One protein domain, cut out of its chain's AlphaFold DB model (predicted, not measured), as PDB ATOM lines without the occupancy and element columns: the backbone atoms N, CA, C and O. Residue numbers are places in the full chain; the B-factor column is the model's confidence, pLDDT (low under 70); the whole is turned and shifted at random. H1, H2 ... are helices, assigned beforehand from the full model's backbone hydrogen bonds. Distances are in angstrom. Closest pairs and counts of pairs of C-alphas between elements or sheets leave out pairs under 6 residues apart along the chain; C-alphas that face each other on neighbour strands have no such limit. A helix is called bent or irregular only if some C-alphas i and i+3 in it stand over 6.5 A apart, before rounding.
ATOM      1  N   LYS A 122     -44.172 -35.144 -13.503       89.62
ATOM      2  CA  LYS A 122     -44.560 -36.107 -14.547       89.62
ATOM      3  C   LYS A 122     -43.698 -36.036 -15.818       89.62
ATOM      4  O   LYS A 122     -43.682 -37.003 -16.569       89.62
ATOM      5  N   ASP A 123     -43.045 -34.898 -16.055       88.69
ATOM      6  CA  ASP A 123     -42.269 -34.612 -17.265       88.69
ATOM      7  C   ASP A 123     -40.763 -34.834 -17.025       88.69
ATOM      8  O   ASP A 123     -39.942 -34.611 -17.913       88.69
ATOM      9  N   LEU A 124     -40.387 -35.286 -15.821       87.38
ATOM     10  CA  LEU A 124     -39.013 -35.644 -15.497       87.38
ATOM     11  C   LEU A 124     -38.628 -36.976 -16.159       87.38
ATOM     12  O   LEU A 124     -39.452 -37.885 -16.266       87.38
ATOM     13  N   PRO A 125     -37.364 -37.116 -16.588       84.19
ATOM     14  CA  PRO A 125     -36.953 -38.204 -17.472       84.19
ATOM     15  C   PRO A 125     -36.951 -39.589 -16.812       84.19
ATOM     16  O   PRO A 125     -37.184 -40.585 -17.494       84.19
ATOM     17  N   THR A 126     -36.699 -39.679 -15.501       85.75
ATOM     18  CA  THR A 126     -36.745 -40.953 -14.763       85.75
ATOM     19  C   THR A 126     -37.332 -40.783 -13.362       85.75
ATOM     20  O   THR A 126     -37.257 -39.692 -12.786       85.75
ATOM     21  N   PRO A 127     -37.836 -41.872 -12.746       90.06
ATOM     22  CA  PRO A 127     -38.286 -41.861 -11.356       90.06
ATOM     23  C   PRO A 127     -37.200 -41.415 -10.371       90.06
ATOM     24  O   PRO A 127     -37.489 -40.669  -9.441       90.06
ATOM     25  N   LYS A 128     -35.939 -41.818 -10.579       86.25
ATOM     26  CA  LYS A 128     -34.825 -41.414  -9.701       86.25
ATOM     27  C   LYS A 128     -34.544 -39.921  -9.779       86.25
ATOM     28  O   LYS A 128     -34.348 -39.283  -8.751       86.25
ATOM     29  N   ILE A 129     -34.567 -39.359 -10.986       83.94
ATOM     30  CA  ILE A 129     -34.401 -37.918 -11.186       83.94
ATOM     31  C   ILE A 129     -35.595 -37.175 -10.584       83.94
ATOM     32  O   ILE A 129     -35.403 -36.164  -9.913       83.94
ATOM     33  N   ALA A 130     -36.808 -37.715 -10.733       89.19
ATOM     34  CA  ALA A 130     -37.997 -37.168 -10.095       89.19
ATOM     35  C   ALA A 130     -37.883 -37.106  -8.573       89.19
ATOM     36  O   ALA A 130     -38.141 -36.052  -7.991       89.19
ATOM     37  N   HIS A 131     -37.447 -38.195  -7.941       89.88
ATOM     38  CA  HIS A 131     -37.212 -38.242  -6.499       89.88
ATOM     39  C   HIS A 131     -36.182 -37.203  -6.048       89.88
ATOM     40  O   HIS A 131     -36.486 -36.391  -5.169       89.88
ATOM     41  N   SER A 132     -35.020 -37.155  -6.702       83.44
ATOM     42  CA  SER A 132     -33.954 -36.197  -6.391       83.44
ATOM     43  C   SER A 132     -34.415 -34.745  -6.524       83.44
ATOM     44  O   SER A 132     -34.208 -33.947  -5.612       83.44
ATOM     45  N   ILE A 133     -35.087 -34.405  -7.628       83.19
ATOM     46  CA  ILE A 133     -35.589 -33.052  -7.896       83.19
ATOM     47  C   ILE A 133     -36.640 -32.632  -6.878       83.19
ATOM     48  O   ILE A 133     -36.547 -31.549  -6.307       83.19
ATOM     49  N   VAL A 134     -37.645 -33.473  -6.640       88.81
ATOM     50  CA  VAL A 134     -38.729 -33.159  -5.703       88.81
ATOM     51  C   VAL A 134     -38.181 -32.968  -4.293       88.81
ATOM     52  O   VAL A 134     -38.543 -31.996  -3.630       88.81
ATOM     53  N   THR A 135     -37.266 -33.841  -3.864       85.94
ATOM     54  CA  THR A 135     -36.607 -33.742  -2.557       85.94
ATOM     55  C   THR A 135     -35.782 -32.459  -2.452       85.94
ATOM     56  O   THR A 135     -35.916 -31.726  -1.475       85.94
ATOM     57  N   ALA A 136     -34.997 -32.126  -3.482       82.00
ATOM     58  CA  ALA A 136     -34.198 -30.901  -3.519       82.00
ATOM     59  C   ALA A 136     -35.060 -29.626  -3.504       82.00
ATOM     60  O   ALA A 136     -34.709 -28.662  -2.827       82.00
ATOM     61  N   ARG A 137     -36.206 -29.626  -4.199       82.25
ATOM     62  CA  ARG A 137     -37.153 -28.498  -4.212       82.25
ATOM     63  C   ARG A 137     -37.785 -28.252  -2.850       82.25
ATOM     64  O   ARG A 137     -37.915 -27.106  -2.431       82.25
ATOM     65  N   ILE A 138     -38.227 -29.317  -2.182       83.62
ATOM     66  CA  ILE A 138     -39.030 -29.191  -0.964       83.62
ATOM     67  C   ILE A 138     -38.170 -29.051   0.300       83.62
ATOM     68  O   ILE A 138     -38.585 -28.374   1.237       83.62
ATOM     69  N   ALA A 139     -36.958 -29.616   0.328       83.44
ATOM     70  CA  ALA A 139     -36.057 -29.573   1.482       83.44
ATOM     71  C   ALA A 139     -35.828 -28.165   2.078       83.44
ATOM     72  O   ALA A 139     -36.056 -28.007   3.279       83.44
ATOM     73  N   PRO A 140     -35.431 -27.125   1.312       81.25
ATOM     74  CA  PRO A 140     -35.191 -25.800   1.892       81.25
ATOM     75  C   PRO A 140     -36.452 -25.204   2.528       81.25
ATOM     76  O   PRO A 140     -36.367 -24.550   3.561       81.25
ATOM     77  N   ILE A 141     -37.625 -25.489   1.955       85.06
ATOM     78  CA  ILE A 141     -38.917 -25.017   2.459       85.06
ATOM     79  C   ILE A 141     -39.260 -25.720   3.776       85.06
ATOM     80  O   ILE A 141     -39.657 -25.085   4.750       85.06
ATOM     81  N   LEU A 142     -39.080 -27.040   3.833       83.88
ATOM     82  CA  LEU A 142     -39.369 -27.822   5.035       83.88
ATOM     83  C   LEU A 142     -38.454 -27.450   6.200       83.88
ATOM     84  O   LEU A 142     -38.914 -27.400   7.338       83.88
ATOM     85  N   HIS A 143     -37.180 -27.164   5.925       83.81
ATOM     86  CA  HIS A 143     -36.186 -26.843   6.949       83.81
ATOM     87  C   HIS A 143     -36.177 -25.372   7.386       83.81
ATOM     88  O   HIS A 143     -35.484 -25.032   8.347       83.81
ATOM     89  N   GLU A 144     -36.957 -24.504   6.741       83.38
ATOM     90  CA  GLU A 144     -37.011 -23.080   7.068       83.38
ATOM     91  C   GLU A 144     -37.492 -22.844   8.512       83.38
ATOM     92  O   GLU A 144     -38.654 -23.070   8.867       83.38
ATOM     93  N   GLY A 145     -36.580 -22.377   9.366       73.38
ATOM     94  CA  GLY A 145     -36.866 -22.000  10.750       73.38
ATOM     95  C   GLY A 145     -37.145 -23.161  11.712       73.38
ATOM     96  O   GLY A 145     -37.538 -22.932  12.857       73.38
ATOM     97  N   ILE A 146     -36.956 -24.423  11.299       82.62
ATOM     98  CA  ILE A 146     -37.220 -25.576  12.189       82.62
ATOM     99  C   ILE A 146     -36.134 -25.768  13.256       82.62
ATOM    100  O   ILE A 146     -36.372 -26.452  14.252       82.62
ATOM    101  N   TYR A 147     -34.958 -25.173  13.031       83.88
ATOM    102  CA  TYR A 147     -33.778 -25.218  13.900       83.88
ATOM    103  C   TYR A 147     -33.507 -23.881  14.610       83.88
ATOM    104  O   TYR A 147     -32.458 -23.722  15.226       83.88
ATOM    105  N   ASP A 148     -34.438 -22.922  14.555       79.81
ATOM    106  CA  ASP A 148     -34.286 -21.610  15.214       79.81
ATOM    107  C   ASP A 148     -34.239 -21.717  16.750       79.81
ATOM    108  O   ASP A 148     -33.893 -20.766  17.449       79.81
ATOM    109  N   THR A 149     -34.596 -22.885  17.286       75.19
ATOM    110  CA  THR A 149     -34.503 -23.227  18.707       75.19
ATOM    111  C   THR A 149     -33.585 -24.432  18.904       75.19
ATOM    112  O   THR A 149     -33.361 -25.195  17.969       75.19
ATOM    113  N   ASP A 150     -33.145 -24.683  20.140       75.19
ATOM    114  CA  ASP A 150     -32.308 -25.844  20.508       75.19
ATOM    115  C   ASP A 150     -32.975 -27.220  20.258       75.19
ATOM    116  O   ASP A 150     -32.376 -28.268  20.507       75.19
ATOM    117  N   THR A 151     -34.229 -27.243  19.799       80.50
ATOM    118  CA  THR A 151     -34.993 -28.450  19.472       80.50
ATOM    119  C   THR A 151     -35.627 -28.349  18.091       80.50
ATOM    120  O   THR A 151     -36.060 -27.275  17.682       80.50
ATOM    121  N   ILE A 152     -35.761 -29.487  17.405       82.69
ATOM    122  CA  ILE A 152     -36.446 -29.567  16.109       82.69
ATOM    123  C   ILE A 152     -37.931 -29.225  16.285       82.69
ATOM    124  O   ILE A 152     -38.668 -29.948  16.963       82.69
ATOM    125  N   ASN A 153     -38.386 -28.153  15.637       85.88
ATOM    126  CA  ASN A 153     -39.788 -27.748  15.649       85.88
ATOM    127  C   ASN A 153     -40.583 -28.463  14.542       85.88
ATOM    128  O   ASN A 153     -40.723 -27.967  13.425       85.88
ATOM    129  N   VAL A 154     -41.128 -29.640  14.865       89.31
ATOM    130  CA  VAL A 154     -41.919 -30.452  13.919       89.31
ATOM    131  C   VAL A 154     -43.223 -29.762  13.501       89.31
ATOM    132  O   VAL A 154     -43.648 -29.920  12.363       89.31
ATOM    133  N   SER A 155     -43.835 -28.945  14.363       90.81
ATOM    134  CA  SER A 155     -45.023 -28.173  13.975       90.81
ATOM    135  C   SER A 155     -44.694 -27.147  12.893       90.81
ATOM    136  O   SER A 155     -45.417 -27.052  11.913       90.81
ATOM    137  N   LYS A 156     -43.558 -26.449  13.015       91.75
ATOM    138  CA  LYS A 156     -43.082 -25.522  11.978       91.75
ATOM    139  C   LYS A 156     -42.794 -26.241  10.657       91.75
ATOM    140  O   LYS A 156     -43.135 -25.715   9.603       91.75
ATOM    141  N   PHE A 157     -42.215 -27.441  10.715       91.50
ATOM    142  CA  PHE A 157     -41.989 -28.283   9.537       91.50
ATOM    143  C   PHE A 157     -43.306 -28.609   8.809       91.50
ATOM    144  O   PHE A 157     -43.410 -28.418   7.596       91.50
ATOM    145  N   GLU A 158     -44.334 -29.049   9.544       94.56
ATOM    146  CA  GLU A 158     -45.663 -29.322   8.977       94.56
ATOM    147  C   GLU A 158     -46.349 -28.041   8.472       94.56
ATOM    148  O   GLU A 158     -46.922 -28.050   7.386       94.56
ATOM    149  N   ASP A 159     -46.243 -26.920   9.193       95.00
ATOM    150  CA  ASP A 159     -46.799 -25.628   8.769       95.00
ATOM    151  C   ASP A 159     -46.173 -25.143   7.453       95.00
ATOM    152  O   ASP A 159     -46.878 -24.648   6.567       95.00
ATOM    153  N   ASN A 160     -44.855 -25.304   7.299       91.06
ATOM    154  CA  ASN A 160     -44.147 -24.971   6.066       91.06
ATOM    155  C   ASN A 160     -44.627 -25.855   4.904       91.06
ATOM    156  O   ASN A 160     -44.904 -25.344   3.815       91.06
ATOM    157  N   TYR A 161     -44.785 -27.162   5.139       96.44
ATOM    158  CA  TYR A 161     -45.351 -28.084   4.153       96.44
ATOM    159  C   TYR A 161     -46.773 -27.676   3.742       96.44
ATOM    160  O   TYR A 161     -47.064 -27.557   2.551       96.44
ATOM    161  N   GLU A 162     -47.650 -27.402   4.706       97.12
ATOM    162  CA  GLU A 162     -49.041 -27.005   4.461       97.12
ATOM    163  C   GLU A 162     -49.146 -25.669   3.714       97.12
ATOM    164  O   GLU A 162     -50.042 -25.467   2.889       97.12
ATOM    165  N   ALA A 163     -48.230 -24.732   3.966       95.62
ATOM    166  CA  ALA A 163     -48.153 -23.480   3.220       95.62
ATOM    167  C   ALA A 163     -47.684 -23.694   1.771       95.62
ATOM    168  O   ALA A 163     -48.176 -23.025   0.857       95.62
ATOM    169  N   PHE A 164     -46.750 -24.621   1.555       94.25
ATOM    170  CA  PHE A 164     -46.231 -24.971   0.236       94.25
ATOM    171  C   PHE A 164     -47.251 -25.735  -0.607       94.25
ATOM    172  O   PHE A 164     -47.546 -25.331  -1.732       94.25
ATOM    173  N   ILE A 165     -47.841 -26.796  -0.057       96.19
ATOM    174  CA  ILE A 165     -48.711 -27.717  -0.797       96.19
ATOM    175  C   ILE A 165     -49.979 -27.032  -1.325       96.19
ATOM    176  O   ILE A 165     -50.515 -27.427  -2.356       96.19
ATOM    177  N   LYS A 166     -50.424 -25.951  -0.668       95.00
ATOM    178  CA  LYS A 166     -51.539 -25.097  -1.120       95.00
ATOM    179  C   LYS A 166     -51.261 -24.355  -2.425       95.00
ATOM    180  O   LYS A 166     -52.209 -23.909  -3.060       95.00
ATOM    181  N   LYS A 167     -49.990 -24.189  -2.799       92.62
ATOM    182  CA  LYS A 167     -49.568 -23.551  -4.056       92.62
ATOM    183  C   LYS A 167     -49.400 -24.556  -5.198       92.62
ATOM    184  O   LYS A 167     -49.180 -24.145  -6.331       92.62
ATOM    185  N   VAL A 168     -49.454 -25.854  -4.904       92.62
ATOM    186  CA  VAL A 168     -49.340 -26.922  -5.898       92.62
ATOM    187  C   VAL A 168     -50.745 -27.265  -6.380       92.62
ATOM    188  O   VAL A 168     -51.558 -27.753  -5.604       92.62
ATOM    189  N   ASP A 169     -51.041 -27.040  -7.657       90.50
ATOM    190  CA  ASP A 169     -52.381 -27.304  -8.207       90.50
ATOM    191  C   ASP A 169     -52.587 -28.776  -8.601       90.50
ATOM    192  O   ASP A 169     -53.708 -29.280  -8.643       90.50
ATOM    193  N   SER A 170     -51.499 -29.490  -8.881       93.69
ATOM    194  CA  SER A 170     -51.538 -30.862  -9.382       93.69
ATOM    195  C   SER A 170     -51.664 -31.878  -8.248       93.69
ATOM    196  O   SER A 170     -50.706 -32.110  -7.512       93.69
ATOM    197  N   GLU A 171     -52.806 -32.569  -8.152       93.38
ATOM    198  CA  GLU A 171     -52.988 -33.697  -7.217       93.38
ATOM    199  C   GLU A 171     -51.922 -34.786  -7.402       93.38
ATOM    200  O   GLU A 171     -51.456 -35.389  -6.437       93.38
ATOM    201  N   TYR A 172     -51.476 -34.992  -8.643       94.12
ATOM    202  CA  TYR A 172     -50.388 -35.912  -8.953       94.12
ATOM    203  C   TYR A 172     -49.088 -35.531  -8.230       94.12
ATOM    204  O   TYR A 172     -48.440 -36.386  -7.626       94.12
ATOM    205  N   GLU A 173     -48.724 -34.246  -8.263       94.31
ATOM    206  CA  GLU A 173     -47.519 -33.745  -7.599       94.31
ATOM    207  C   GLU A 173     -47.688 -33.685  -6.087       94.31
ATOM    208  O   GLU A 173     -46.736 -33.968  -5.361       94.31
ATOM    209  N   LYS A 174     -48.897 -33.384  -5.595       95.88
ATOM    210  CA  LYS A 174     -49.179 -33.397  -4.157       95.88
ATOM    211  C   LYS A 174     -48.878 -34.753  -3.530       95.88
ATOM    212  O   LYS A 174     -48.336 -34.796  -2.430       95.88
ATOM    213  N   VAL A 175     -49.167 -35.852  -4.231       97.25
ATOM    214  CA  VAL A 175     -48.797 -37.204  -3.781       97.25
ATOM    215  C   VAL A 175     -47.278 -37.351  -3.651       97.25
ATOM    216  O   VAL A 175     -46.805 -37.813  -2.612       97.25
ATOM    217  N   CYS A 176     -46.505 -36.919  -4.655       97.19
ATOM    218  CA  CYS A 176     -45.039 -36.977  -4.612       97.19
ATOM    219  C   CYS A 176     -44.473 -36.131  -3.465       97.19
ATOM    220  O   CYS A 176     -43.658 -36.618  -2.685       97.19
ATOM    221  N   TYR A 177     -44.942 -34.887  -3.320       97.06
ATOM    222  CA  TYR A 177     -44.500 -33.983  -2.257       97.06
ATOM    223  C   TYR A 177     -44.891 -34.479  -0.862       97.06
ATOM    224  O   TYR A 177     -44.098 -34.339   0.066       97.06
ATOM    225  N   ARG A 178     -46.067 -35.101  -0.700       97.56
ATOM    226  CA  ARG A 178     -46.491 -35.699   0.575       97.56
ATOM    227  C   ARG A 178     -45.568 -36.834   0.997       97.56
ATOM    228  O   ARG A 178     -45.145 -36.865   2.147       97.56
ATOM    229  N   LEU A 179     -45.249 -37.746   0.081       98.06
ATOM    230  CA  LEU A 179     -44.338 -38.858   0.362       98.06
ATOM    231  C   LEU A 179     -42.905 -38.363   0.612       98.06
ATOM    232  O   LEU A 179     -42.288 -38.783   1.584       98.06
ATOM    233  N   ALA A 180     -42.411 -37.404  -0.178       95.75
ATOM    234  CA  ALA A 180     -41.102 -36.783   0.050       95.75
ATOM    235  C   ALA A 180     -41.020 -36.075   1.416       95.75
ATOM    236  O   ALA A 180     -40.011 -36.163   2.112       95.75
ATOM    237  N   MET A 181     -42.097 -35.406   1.836       97.12
ATOM    238  CA  MET A 181     -42.188 -34.799   3.161       97.12
ATOM    239  C   MET A 181     -42.134 -35.858   4.271       97.12
ATOM    240  O   MET A 181     -41.361 -35.701   5.213       97.12
ATOM    241  N   ILE A 182     -42.887 -36.958   4.145       97.56
ATOM    242  CA  ILE A 182     -42.862 -38.071   5.110       97.56
ATOM    243  C   ILE A 182     -41.454 -38.676   5.210       97.56
ATOM    244  O   ILE A 182     -40.966 -38.924   6.315       97.56
ATOM    245  N   GLU A 183     -40.784 -38.889   4.078       94.12
ATOM    246  CA  GLU A 183     -39.394 -39.349   4.038       94.12
ATOM    247  C   GLU A 183     -38.460 -38.386   4.784       94.12
ATOM    248  O   GLU A 183     -37.699 -38.816   5.653       94.12
ATOM    249  N   ALA A 184     -38.565 -37.082   4.517       92.25
ATOM    250  CA  ALA A 184     -37.774 -36.064   5.201       92.25
ATOM    251  C   ALA A 184     -38.030 -36.047   6.720       92.25
ATOM    252  O   ALA A 184     -37.093 -35.864   7.497       92.25
ATOM    253  N   MET A 185     -39.260 -36.312   7.175       92.88
ATOM    254  CA  MET A 185     -39.565 -36.417   8.607       92.88
ATOM    255  C   MET A 185     -38.856 -37.593   9.289       92.88
ATOM    256  O   MET A 185     -38.461 -37.456  10.449       92.88
ATOM    257  N   PHE A 186     -38.672 -38.729   8.610       91.56
ATOM    258  CA  PHE A 186     -37.876 -39.840   9.150       91.56
ATOM    259  C   PHE A 186     -36.386 -39.499   9.260       91.56
ATOM    260  O   PHE A 186     -35.695 -40.069  10.101       91.56
ATOM    261  N   ALA A 187     -35.891 -38.580   8.427       86.44
ATOM    262  CA  ALA A 187     -34.503 -38.125   8.456       86.44
ATOM    263  C   ALA A 187     -34.228 -37.079   9.552       86.44
ATOM    264  O   ALA A 187     -33.069 -36.817   9.875       86.44
ATOM    265  N   LEU A 188     -35.269 -36.486  10.147       81.31
ATOM    266  CA  LEU A 188     -35.116 -35.650  11.334       81.31
ATOM    267  C   LEU A 188     -34.723 -36.549  12.512       81.31
ATOM    268  O   LEU A 188     -35.479 -37.450  12.874       81.31
ATOM    269  N   ASP A 189     -33.565 -36.282  13.125       77.94
ATOM    270  CA  ASP A 189     -33.035 -36.995  14.301       77.94
ATOM    271  C   ASP A 189     -33.887 -36.715  15.559       77.94
ATOM    272  O   ASP A 189     -33.509 -35.998  16.484       77.94
ATOM    273  N   SER A 190     -35.132 -37.190  15.530       83.75
ATOM    274  CA  SER A 190     -36.176 -36.953  16.518       83.75
ATOM    275  C   SER A 190     -37.162 -38.117  16.523       83.75
ATOM    276  O   SER A 190     -37.885 -38.354  15.550       83.75
ATOM    277  N   ASP A 191     -37.258 -38.799  17.670       86.06
ATOM    278  CA  ASP A 191     -38.235 -39.872  17.901       86.06
ATOM    279  C   ASP A 191     -39.674 -39.396  17.650       86.06
ATOM    280  O   ASP A 191     -40.499 -40.135  17.108       86.06
ATOM    281  N   TYR A 192     -39.973 -38.146  18.025       89.62
ATOM    282  CA  TYR A 192     -41.282 -37.542  17.792       89.62
ATOM    283  C   TYR A 192     -41.561 -37.375  16.296       89.62
ATOM    284  O   TYR A 192     -42.644 -37.736  15.834       89.62
ATOM    285  N   SER A 193     -40.574 -36.890  15.534       89.56
ATOM    286  CA  SER A 193     -40.699 -36.741  14.083       89.56
ATOM    287  C   SER A 193     -40.928 -38.085  13.398       89.56
ATOM    288  O   SER A 193     -41.877 -38.235  12.634       89.56
ATOM    289  N   SER A 194     -40.131 -39.098  13.741       91.56
ATOM    290  CA  SER A 194     -40.267 -40.438  13.166       91.56
ATOM    291  C   SER A 194     -41.614 -41.093  13.502       91.56
ATOM    292  O   SER A 194     -42.235 -41.720  12.643       91.56
ATOM    293  N   ALA A 195     -42.118 -40.918  14.730       95.44
ATOM    294  CA  ALA A 195     -43.447 -41.400  15.107       95.44
ATOM    295  C   ALA A 195     -44.560 -40.691  14.317       95.44
ATOM    296  O   ALA A 195     -45.528 -41.328  13.890       95.44
ATOM    297  N   ARG A 196     -44.419 -39.379  14.096       95.81
ATOM    298  CA  ARG A 196     -45.356 -38.597  13.289       95.81
ATOM    299  C   ARG A 196     -45.318 -39.006  11.813       95.81
ATOM    300  O   ARG A 196     -46.382 -39.196  11.231       95.81
ATOM    301  N   ALA A 197     -44.133 -39.226  11.248       97.06
ATOM    302  CA  ALA A 197     -43.943 -39.728   9.888       97.06
ATOM    303  C   ALA A 197     -44.612 -41.096   9.689       97.06
ATOM    304  O   ALA A 197     -45.369 -41.286   8.738       97.06
ATOM    305  N   ALA A 198     -44.410 -42.023  10.632       97.69
ATOM    306  CA  ALA A 198     -45.040 -43.339  10.605       97.69
ATOM    307  C   ALA A 198     -46.572 -43.250  10.604       97.69
ATOM    308  O   ALA A 198     -47.214 -43.894   9.782       97.69
ATOM    309  N   PHE A 199     -47.152 -42.405  11.460       97.38
ATOM    310  CA  PHE A 199     -48.598 -42.169  11.471       97.38
ATOM    311  C   PHE A 199     -49.114 -41.617  10.132       97.38
ATOM    312  O   PHE A 199     -50.162 -42.039   9.647       97.38
ATOM    313  N   LEU A 200     -48.398 -40.666   9.527       97.25
ATOM    314  CA  LEU A 200     -48.791 -40.080   8.244       97.25
ATOM    315  C   LEU A 200     -48.697 -41.085   7.091       97.25
ATOM    316  O   LEU A 200     -49.565 -41.063   6.215       97.25
ATOM    317  N   LEU A 201     -47.688 -41.960   7.107       97.94
ATOM    318  CA  LEU A 201     -47.523 -43.022   6.114       97.94
ATOM    319  C   LEU A 201     -48.606 -44.096   6.247       97.94
ATOM    320  O   LEU A 201     -49.242 -44.432   5.258       97.94
ATOM    321  N   GLU A 202     -48.892 -44.556   7.469       97.56
ATOM    322  CA  GLU A 202     -49.965 -45.529   7.729       97.56
ATOM    323  C   GLU A 202     -51.320 -45.002   7.203       97.56
ATOM    324  O   GLU A 202     -52.070 -45.734   6.561       97.56
ATOM    325  N   ARG A 203     -51.607 -43.701   7.375       96.75
ATOM    326  CA  ARG A 203     -52.812 -43.067   6.804       96.75
ATOM    327  C   ARG A 203     -52.766 -42.893   5.291       96.75
ATOM    328  O   ARG A 203     -53.811 -42.928   4.654       96.75
ATOM    329  N   PHE A 204     -51.589 -42.666   4.717       96.88
ATOM    330  CA  PHE A 204     -51.436 -42.641   3.266       96.88
ATOM    331  C   PHE A 204     -51.784 -44.014   2.666       96.88
ATOM    332  O   PHE A 204     -52.521 -44.087   1.686       96.88
ATOM    333  N   ASP A 205     -51.344 -45.105   3.296       95.94
ATOM    334  CA  ASP A 205     -51.636 -46.468   2.834       95.94
ATOM    335  C   ASP A 205     -53.133 -46.813   2.898       95.94
ATOM    336  O   ASP A 205     -53.651 -47.545   2.047       95.94
ATOM    337  N   GLU A 206     -53.862 -46.258   3.872       96.06
ATOM    338  CA  GLU A 206     -55.320 -46.409   3.983       96.06
ATOM    339  C   GLU A 206     -56.074 -45.844   2.769       96.06
ATOM    340  O   GLU A 206     -57.144 -46.355   2.423       96.06
ATOM    341  N   GLU A 207     -55.517 -44.834   2.093       93.50
ATOM    342  CA  GLU A 207     -56.117 -44.213   0.905       93.50
ATOM    343  C   GLU A 207     -56.068 -45.138  -0.322       93.50
ATOM    344  O   GLU A 207     -56.849 -44.951  -1.258       93.50
ATOM    345  N   LYS A 208     -55.200 -46.165  -0.311       91.81
ATOM    346  CA  LYS A 208     -55.066 -47.189  -1.368       91.81
ATOM    347  C   LYS A 208     -54.951 -46.590  -2.774       91.81
ATOM    348  O   LYS A 208     -55.549 -47.091  -3.731       91.81
ATOM    349  N   LEU A 209     -54.191 -45.504  -2.890       91.75
ATOM    350  CA  LEU A 209     -53.956 -44.819  -4.156       91.75
ATOM    351  C   LEU A 209     -53.210 -45.732  -5.137       91.75
ATOM    352  O   LEU A 209     -52.286 -46.453  -4.765       91.75
ATOM    353  N   ASN A 210     -53.596 -45.675  -6.411       93.75
ATOM    354  CA  ASN A 210     -52.872 -46.364  -7.472       93.75
ATOM    355  C   ASN A 210     -51.714 -45.479  -7.953       93.75
ATOM    356  O   ASN A 210     -51.948 -44.464  -8.607       93.75
ATOM    357  N   LEU A 211     -50.484 -45.854  -7.605       95.56
ATOM    358  CA  LEU A 211     -49.282 -45.076  -7.900       95.56
ATOM    359  C   LEU A 211     -48.626 -45.561  -9.195       95.56
ATOM    360  O   LEU A 211     -48.386 -46.756  -9.367       95.56
ATOM    361  N   ASN A 212     -48.289 -44.629 -10.089       95.38
ATOM    362  CA  ASN A 212     -47.459 -44.947 -11.253       95.38
ATOM    363  C   ASN A 212     -45.974 -45.055 -10.867       95.38
ATOM    364  O   ASN A 212     -45.593 -44.733  -9.746       95.38
ATOM    365  N   ASP A 213     -45.113 -45.467 -11.797       93.12
ATOM    366  CA  ASP A 213     -43.692 -45.712 -11.503       93.12
ATOM    367  C   ASP A 213     -42.947 -44.486 -10.960       93.12
ATOM    368  O   ASP A 213     -42.076 -44.636 -10.102       93.12
ATOM    369  N   MET A 214     -43.332 -43.288 -11.406       93.56
ATOM    370  CA  MET A 214     -42.781 -42.007 -10.955       93.56
ATOM    371  C   MET A 214     -43.218 -41.644  -9.529       93.56
ATOM    372  O   MET A 214     -42.432 -41.072  -8.790       93.56
ATOM    373  N   GLN A 215     -44.434 -41.991  -9.101       96.44
ATOM    374  CA  GLN A 215     -44.885 -41.809  -7.712       96.44
ATOM    375  C   GLN A 215     -44.397 -42.940  -6.798       96.44
ATOM    376  O   GLN A 215     -44.093 -42.728  -5.625       96.44
ATOM    377  N   TYR A 216     -44.314 -44.155  -7.337       97.19
ATOM    378  CA  TYR A 216     -44.026 -45.365  -6.578       97.19
ATOM    379  C   TYR A 216     -42.607 -45.386  -5.999       97.19
ATOM    380  O   TYR A 216     -42.375 -45.986  -4.950       97.19
ATOM    381  N   ILE A 217     -41.661 -44.677  -6.620       96.19
ATOM    382  CA  ILE A 217     -40.317 -44.535  -6.058       96.19
ATOM    383  C   ILE A 217     -40.353 -43.814  -4.702       96.19
ATOM    384  O   ILE A 217     -39.775 -44.318  -3.743       96.19
ATOM    385  N   PHE A 218     -41.115 -42.722  -4.566       96.94
ATOM    386  CA  PHE A 218     -41.284 -42.005  -3.294       96.94
ATOM    387  C   PHE A 218     -41.919 -42.889  -2.218       96.94
ATOM    388  O   PHE A 218     -41.535 -42.844  -1.047       96.94
ATOM    389  N   TYR A 219     -42.879 -43.722  -2.629       97.81
ATOM    390  CA  TYR A 219     -43.514 -44.698  -1.751       97.81
ATOM    391  C   TYR A 219     -42.482 -45.685  -1.200       97.81
ATOM    392  O   TYR A 219     -42.449 -45.909   0.010       97.81
ATOM    393  N   LEU A 220     -41.606 -46.225  -2.053       97.06
ATOM    394  CA  LEU A 220     -40.560 -47.161  -1.637       97.06
ATOM    395  C   LEU A 220     -39.548 -46.517  -0.687       97.06
ATOM    396  O   LEU A 220     -39.253 -47.114   0.345       97.06
ATOM    397  N   TYR A 221     -39.067 -45.304  -0.975       95.69
ATOM    398  CA  TYR A 221     -38.162 -44.585  -0.069       95.69
ATOM    399  C   TYR A 221     -38.798 -44.352   1.310       95.69
ATOM    400  O   TYR A 221     -38.207 -44.700   2.335       95.69
ATOM    401  N   SER A 222     -40.046 -43.876   1.342       96.25
ATOM    402  CA  SER A 222     -40.795 -43.675   2.591       96.25
ATOM    403  C   SER A 222     -40.964 -44.978   3.381       96.25
ATOM    404  O   SER A 222     -40.790 -45.004   4.599       96.25
ATOM    405  N   HIS A 223     -41.253 -46.084   2.692       97.50
ATOM    406  CA  HIS A 223     -41.454 -47.399   3.303       97.50
ATOM    407  C   HIS A 223     -40.162 -48.057   3.794       97.50
ATOM    408  O   HIS A 223     -40.174 -48.752   4.814       97.50
ATOM    409  N   ILE A 224     -39.038 -47.818   3.117       95.06
ATOM    410  CA  ILE A 224     -37.711 -48.223   3.592       95.06
ATOM    411  C   ILE A 224     -37.396 -47.501   4.908       95.06
ATOM    412  O   ILE A 224     -36.987 -48.152   5.874       95.06
ATOM    413  N   SER A 225     -37.640 -46.189   4.973       93.50
ATOM    414  CA  SER A 225     -37.449 -45.380   6.185       93.50
ATOM    415  C   SER A 225     -38.377 -45.810   7.322       93.50
ATOM    416  O   SER A 225     -37.928 -45.996   8.453       93.50
ATOM    417  N   TYR A 226     -39.647 -46.086   7.022       96.56
ATOM    418  CA  TYR A 226     -40.603 -46.631   7.985       96.56
ATOM    419  C   TYR A 226     -40.167 -47.991   8.547       96.56
ATOM    420  O   TYR A 226     -40.187 -48.196   9.763       96.56
ATOM    421  N   ALA A 227     -39.734 -48.919   7.690       94.69
ATOM    422  CA  ALA A 227     -39.259 -50.229   8.127       94.69
ATOM    423  C   ALA A 227     -38.000 -50.111   9.004       94.69
ATOM    424  O   ALA A 227     -37.894 -50.783  10.032       94.69
ATOM    425  N   ALA A 228     -37.084 -49.202   8.651       92.19
ATOM    426  CA  ALA A 228     -35.919 -48.885   9.473       92.19
ATOM    427  C   ALA A 228     -36.324 -48.325  10.848       92.19
ATOM    428  O   ALA A 228     -35.824 -48.799  11.870       92.19
ATOM    429  N   TYR A 229     -37.283 -47.396  10.895       94.06
ATOM    430  CA  TYR A 229     -37.837 -46.851  12.138       94.06
ATOM    431  C   TYR A 229     -38.466 -47.937  13.026       94.06
ATOM    432  O   TYR A 229     -38.177 -48.013  14.223       94.06
ATOM    433  N   LYS A 230     -39.276 -48.834  12.447       95.56
ATOM    434  CA  LYS A 230     -39.879 -49.972  13.168       95.56
ATOM    435  C   LYS A 230     -38.860 -51.060  13.531       95.56
ATOM    436  O   LYS A 230     -39.211 -51.983  14.266       95.56
ATOM    437  N   LYS A 231     -37.609 -50.947  13.064       95.50
ATOM    438  CA  LYS A 231     -36.539 -51.948  13.213       95.50
ATOM    439  C   LYS A 231     -36.929 -53.307  12.621       95.50
ATOM    440  O   LYS A 231     -36.527 -54.351  13.134       95.50
ATOM    441  N   ASP A 232     -37.712 -53.286  11.544       96.12
ATOM    442  CA  ASP A 232     -38.147 -54.469  10.806       96.12
ATOM    443  C   ASP A 232     -37.248 -54.679   9.582       96.12
ATOM    444  O   ASP A 232     -37.480 -54.146   8.494       96.12
ATOM    445  N   GLU A 233     -36.182 -55.454   9.773       94.75
ATOM    446  CA  GLU A 233     -35.203 -55.701   8.716       94.75
ATOM    447  C   GLU A 233     -35.783 -56.545   7.571       94.75
ATOM    448  O   GLU A 233     -35.415 -56.342   6.418       94.75
ATOM    449  N   ALA A 234     -36.726 -57.453   7.845       95.81
ATOM    450  CA  ALA A 234     -37.342 -58.267   6.799       95.81
ATOM    451  C   ALA A 234     -38.194 -57.400   5.863       95.81
ATOM    452  O   ALA A 234     -38.087 -57.506   4.636       95.81
ATOM    453  N   LEU A 235     -38.995 -56.501   6.437       94.19
ATOM    454  CA  LEU A 235     -39.789 -55.542   5.678       94.19
ATOM    455  C   LEU A 235     -38.899 -54.562   4.904       94.19
ATOM    456  O   LEU A 235     -39.159 -54.270   3.738       94.19
ATOM    457  N   ARG A 236     -37.809 -54.104   5.521       94.12
ATOM    458  CA  ARG A 236     -36.843 -53.219   4.868       94.12
ATOM    459  C   ARG A 236     -36.190 -53.883   3.656       94.12
ATOM    460  O   ARG A 236     -36.155 -53.285   2.584       94.12
ATOM    461  N   GLN A 237     -35.722 -55.125   3.795       92.06
ATOM    462  CA  GLN A 237     -35.123 -55.878   2.689       92.06
ATOM    463  C   GLN A 237     -36.123 -56.155   1.565       92.06
ATOM    464  O   GLN A 237     -35.753 -56.090   0.393       92.06
ATOM    465  N   LYS A 238     -37.400 -56.391   1.893       96.00
ATOM    466  CA  LYS A 238     -38.468 -56.507   0.891       96.00
ATOM    467  C   LYS A 238     -38.548 -55.253   0.015       96.00
ATOM    468  O   LYS A 238     -38.495 -55.378  -1.205       96.00
ATOM    469  N   TYR A 239     -38.643 -54.064   0.614       92.50
ATOM    470  CA  TYR A 239     -38.759 -52.820  -0.157       92.50
ATOM    471  C   TYR A 239     -37.466 -52.445  -0.893       92.50
ATOM    472  O   TYR A 239     -37.529 -51.943  -2.011       92.50
ATOM    473  N   LEU A 240     -36.292 -52.751  -0.329       89.94
ATOM    474  CA  LEU A 240     -35.009 -52.581  -1.025       89.94
ATOM    475  C   LEU A 240     -34.893 -53.486  -2.260       89.94
ATOM    476  O   LEU A 240     -34.411 -53.047  -3.308       89.94
ATOM    477  N   ALA A 241     -35.340 -54.737  -2.153       90.69
ATOM    478  CA  ALA A 241     -35.374 -55.663  -3.280       90.69
ATOM    479  C   ALA A 241     -36.377 -55.203  -4.345       90.69
ATOM    480  O   ALA A 241     -36.062 -55.216  -5.531       90.69
ATOM    481  N   GLU A 242     -37.561 -54.747  -3.933       93.62
ATOM    482  CA  GLU A 242     -38.571 -54.199  -4.841       93.62
ATOM    483  C   GLU A 242     -38.057 -52.969  -5.600       93.62
ATOM    484  O   GLU A 242     -38.163 -52.917  -6.824       93.62
ATOM    485  N   TYR A 243     -37.402 -52.040  -4.901       90.00
ATOM    486  CA  TYR A 243     -36.717 -50.903  -5.514       90.00
ATOM    487  C   TYR A 243     -35.667 -51.349  -6.541       90.00
ATOM    488  O   TYR A 243     -35.692 -50.898  -7.685       90.00
ATOM    489  N   SER A 244     -34.780 -52.270  -6.155       87.56
ATOM    490  CA  SER A 244     -33.675 -52.730  -7.009       87.56
ATOM    491  C   SER A 244     -34.152 -53.511  -8.237       87.56
ATOM    492  O   SER A 244     -33.500 -53.482  -9.276       87.56
ATOM    493  N   ASN A 245     -35.287 -54.204  -8.127       91.44
ATOM    494  CA  ASN A 245     -35.902 -54.921  -9.243       91.44
ATOM    495  C   ASN A 245     -36.613 -53.978 -10.220       91.44
ATOM    496  O   ASN A 245     -36.708 -54.295 -11.405       91.44
ATOM    497  N   LYS A 246     -37.155 -52.862  -9.722       90.88
ATOM    498  CA  LYS A 246     -38.001 -51.958 -10.504       90.88
ATOM    499  C   LYS A 246     -37.228 -50.824 -11.177       90.88
ATOM    500  O   LYS A 246     -37.614 -50.420 -12.269       90.88
ATOM    501  N   TYR A 247     -36.156 -50.328 -10.559       85.81
ATOM    502  CA  TYR A 247     -35.401 -49.174 -11.061       85.81
ATOM    503  C   TYR A 247     -33.935 -49.524 -11.291       85.81
ATOM    504  O   TYR A 247     -33.257 -50.036 -10.395       85.81
ATOM    505  N   ALA A 248     -33.411 -49.202 -12.473       78.94
ATOM    506  CA  ALA A 248     -32.031 -49.516 -12.804       78.94
ATOM    507  C   ALA A 248     -31.074 -48.606 -12.029       78.94
ATOM    508  O   ALA A 248     -31.339 -47.423 -11.806       78.94
ATOM    509  N   ALA A 249     -29.917 -49.138 -11.625       72.81
ATOM    510  CA  ALA A 249     -28.875 -48.364 -10.945       72.81
ATOM    511  C   ALA A 249     -28.511 -47.083 -11.721       72.81
ATOM    512  O   ALA A 249     -28.363 -46.027 -11.114       72.81
ATOM    513  N   THR A 250     -28.502 -47.173 -13.051       70.31
ATOM    514  CA  THR A 250     -28.130 -46.114 -13.992       70.31
ATOM    515  C   THR A 250     -29.199 -45.037 -14.215       70.31
ATOM    516  O   THR A 250     -28.898 -44.018 -14.819       70.31
ATOM    517  N   ASP A 251     -30.427 -45.204 -13.713       71.31
ATOM    518  CA  ASP A 251     -31.532 -44.261 -13.979       71.31
ATOM    519  C   ASP A 251     -31.345 -42.878 -13.322       71.31
ATOM    520  O   ASP A 251     -32.173 -41.992 -13.507       71.31
ATOM    521  N   GLY A 252     -30.295 -42.693 -12.516       71.50
ATOM    522  CA  GLY A 252     -29.999 -41.437 -11.822       71.50
ATOM    523  C   GLY A 252     -28.951 -40.546 -12.494       71.50
ATOM    524  O   GLY A 252     -28.735 -39.442 -12.005       71.50
ATOM    525  N   TYR A 253     -28.289 -40.997 -13.565       71.62
ATOM    526  CA  TYR A 253     -27.196 -40.243 -14.188       71.62
ATOM    527  C   TYR A 253     -27.734 -39.353 -15.307       71.62
ATOM    528  O   TYR A 253     -28.364 -39.839 -16.246       71.62
TER     529      TYR A 253
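AT A GLANCE: This is residues 122 to 253 of the 284 residues of an uncharacterized protein of TM7 phylum sp. oral taxon 351 (UniProt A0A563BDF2). What does the model look like? A compact body of helices has H3 in its middle: H3, H5 and H6 stand side by side in a row, H1 crosses one side of that row over H3, and H4 packs on the other side, on H3 and H5. H2 packs on the last residues of H1, and the very short H7 packs on its first residues. What is it made of, and how large is it? The printed part has 132 residues with seven named helices, H1 to H7 in chain order, and no named strand, in the class all helix. It is compact, with a radius of gyration of the C-alphas of 14.6 A and spans of 42 by 35 by 30 A.

HOW THE PARTS SIT: What does H1 meet? H1, residues 127 to 143, touches H3, residues 171 to 187, at a steep tilt of 67 degrees, the closest C-alphas being those of Thr 135 and Ala 180, 6.0 A apart. With residues 141 to 143 alone it touches H2, residues 154 to 165, closest at the C-alphas of Leu 142 and Phe 157, 5.2 A. With residues 127 to 131 alone it touches H5, residues 213 to 230, closest at the C-alphas of Pro 127 and Met 214, 4.5 A. What else touches H3? H2 and H3 are a hairpin that only just touches, with 3 pairs of C-alphas within 8 A, closest at Ile 165 and Lys 174, 6.6 A. H3 and H4, residues 191 to 206, are a hairpin at a shallow tilt of 31 degrees, with the C-alphas of Phe 186 and Ser 194 closest at 4.7 A. H3 and H5 run the same way at a shallow tilt of 26 degrees, with the C-alphas of Glu 183 and Ser 222 closest at 4.8 A. Where are H6 and H7? H6, residues 233 to 246, forms a hairpin with H5 at 17 degrees, the C-alphas of Ala 227 and Arg 236 being closest at 5.0 A. H7, residues 249 to 252, touches H1 at residues 127 to 129 alone, the C-alphas of Lys 128 and Gly 252 being closest at 5.3 A. How complete are the backbones? Every O i to N i+4 pair is within hydrogen-bond range in H2, H4 and H6, against 11 of 13 in H1, 12 of 13 in H3 and 12 of 14 in H5; H7 is too short for such a pair.

IN THESE COORDINATES: Where do the first and last helices lie? H1 begins at C-alpha 127, (-38.286, -41.861, -11.356), and H7 ends at C-alpha 252, (-29.999, -41.437, -11.822). How long are the longer helices? From first to last C-alpha H5 measures 25.3 A, H3 24.6 A, H1 23.8 A and H4 23.0 A. Is H1 straight? It has a kink of 29 degrees near residue 137 and is only just irregular, with C-alphas 137 and 140 7.0 A apart; H7 is irregular too, with C-alphas 249 and 252 7.1 A apart.

THE WHOLE: How far does it reach? The two C-alphas farthest apart are those of Thr 149 and Asn 245, 42.3 A. Is there a cut or a long link? The printed part has no cut, and no link is long. How sure is the model? The mean pLDDT of the printed part is 90.4, no printed residue is under 70, and H7 has a mean of 71.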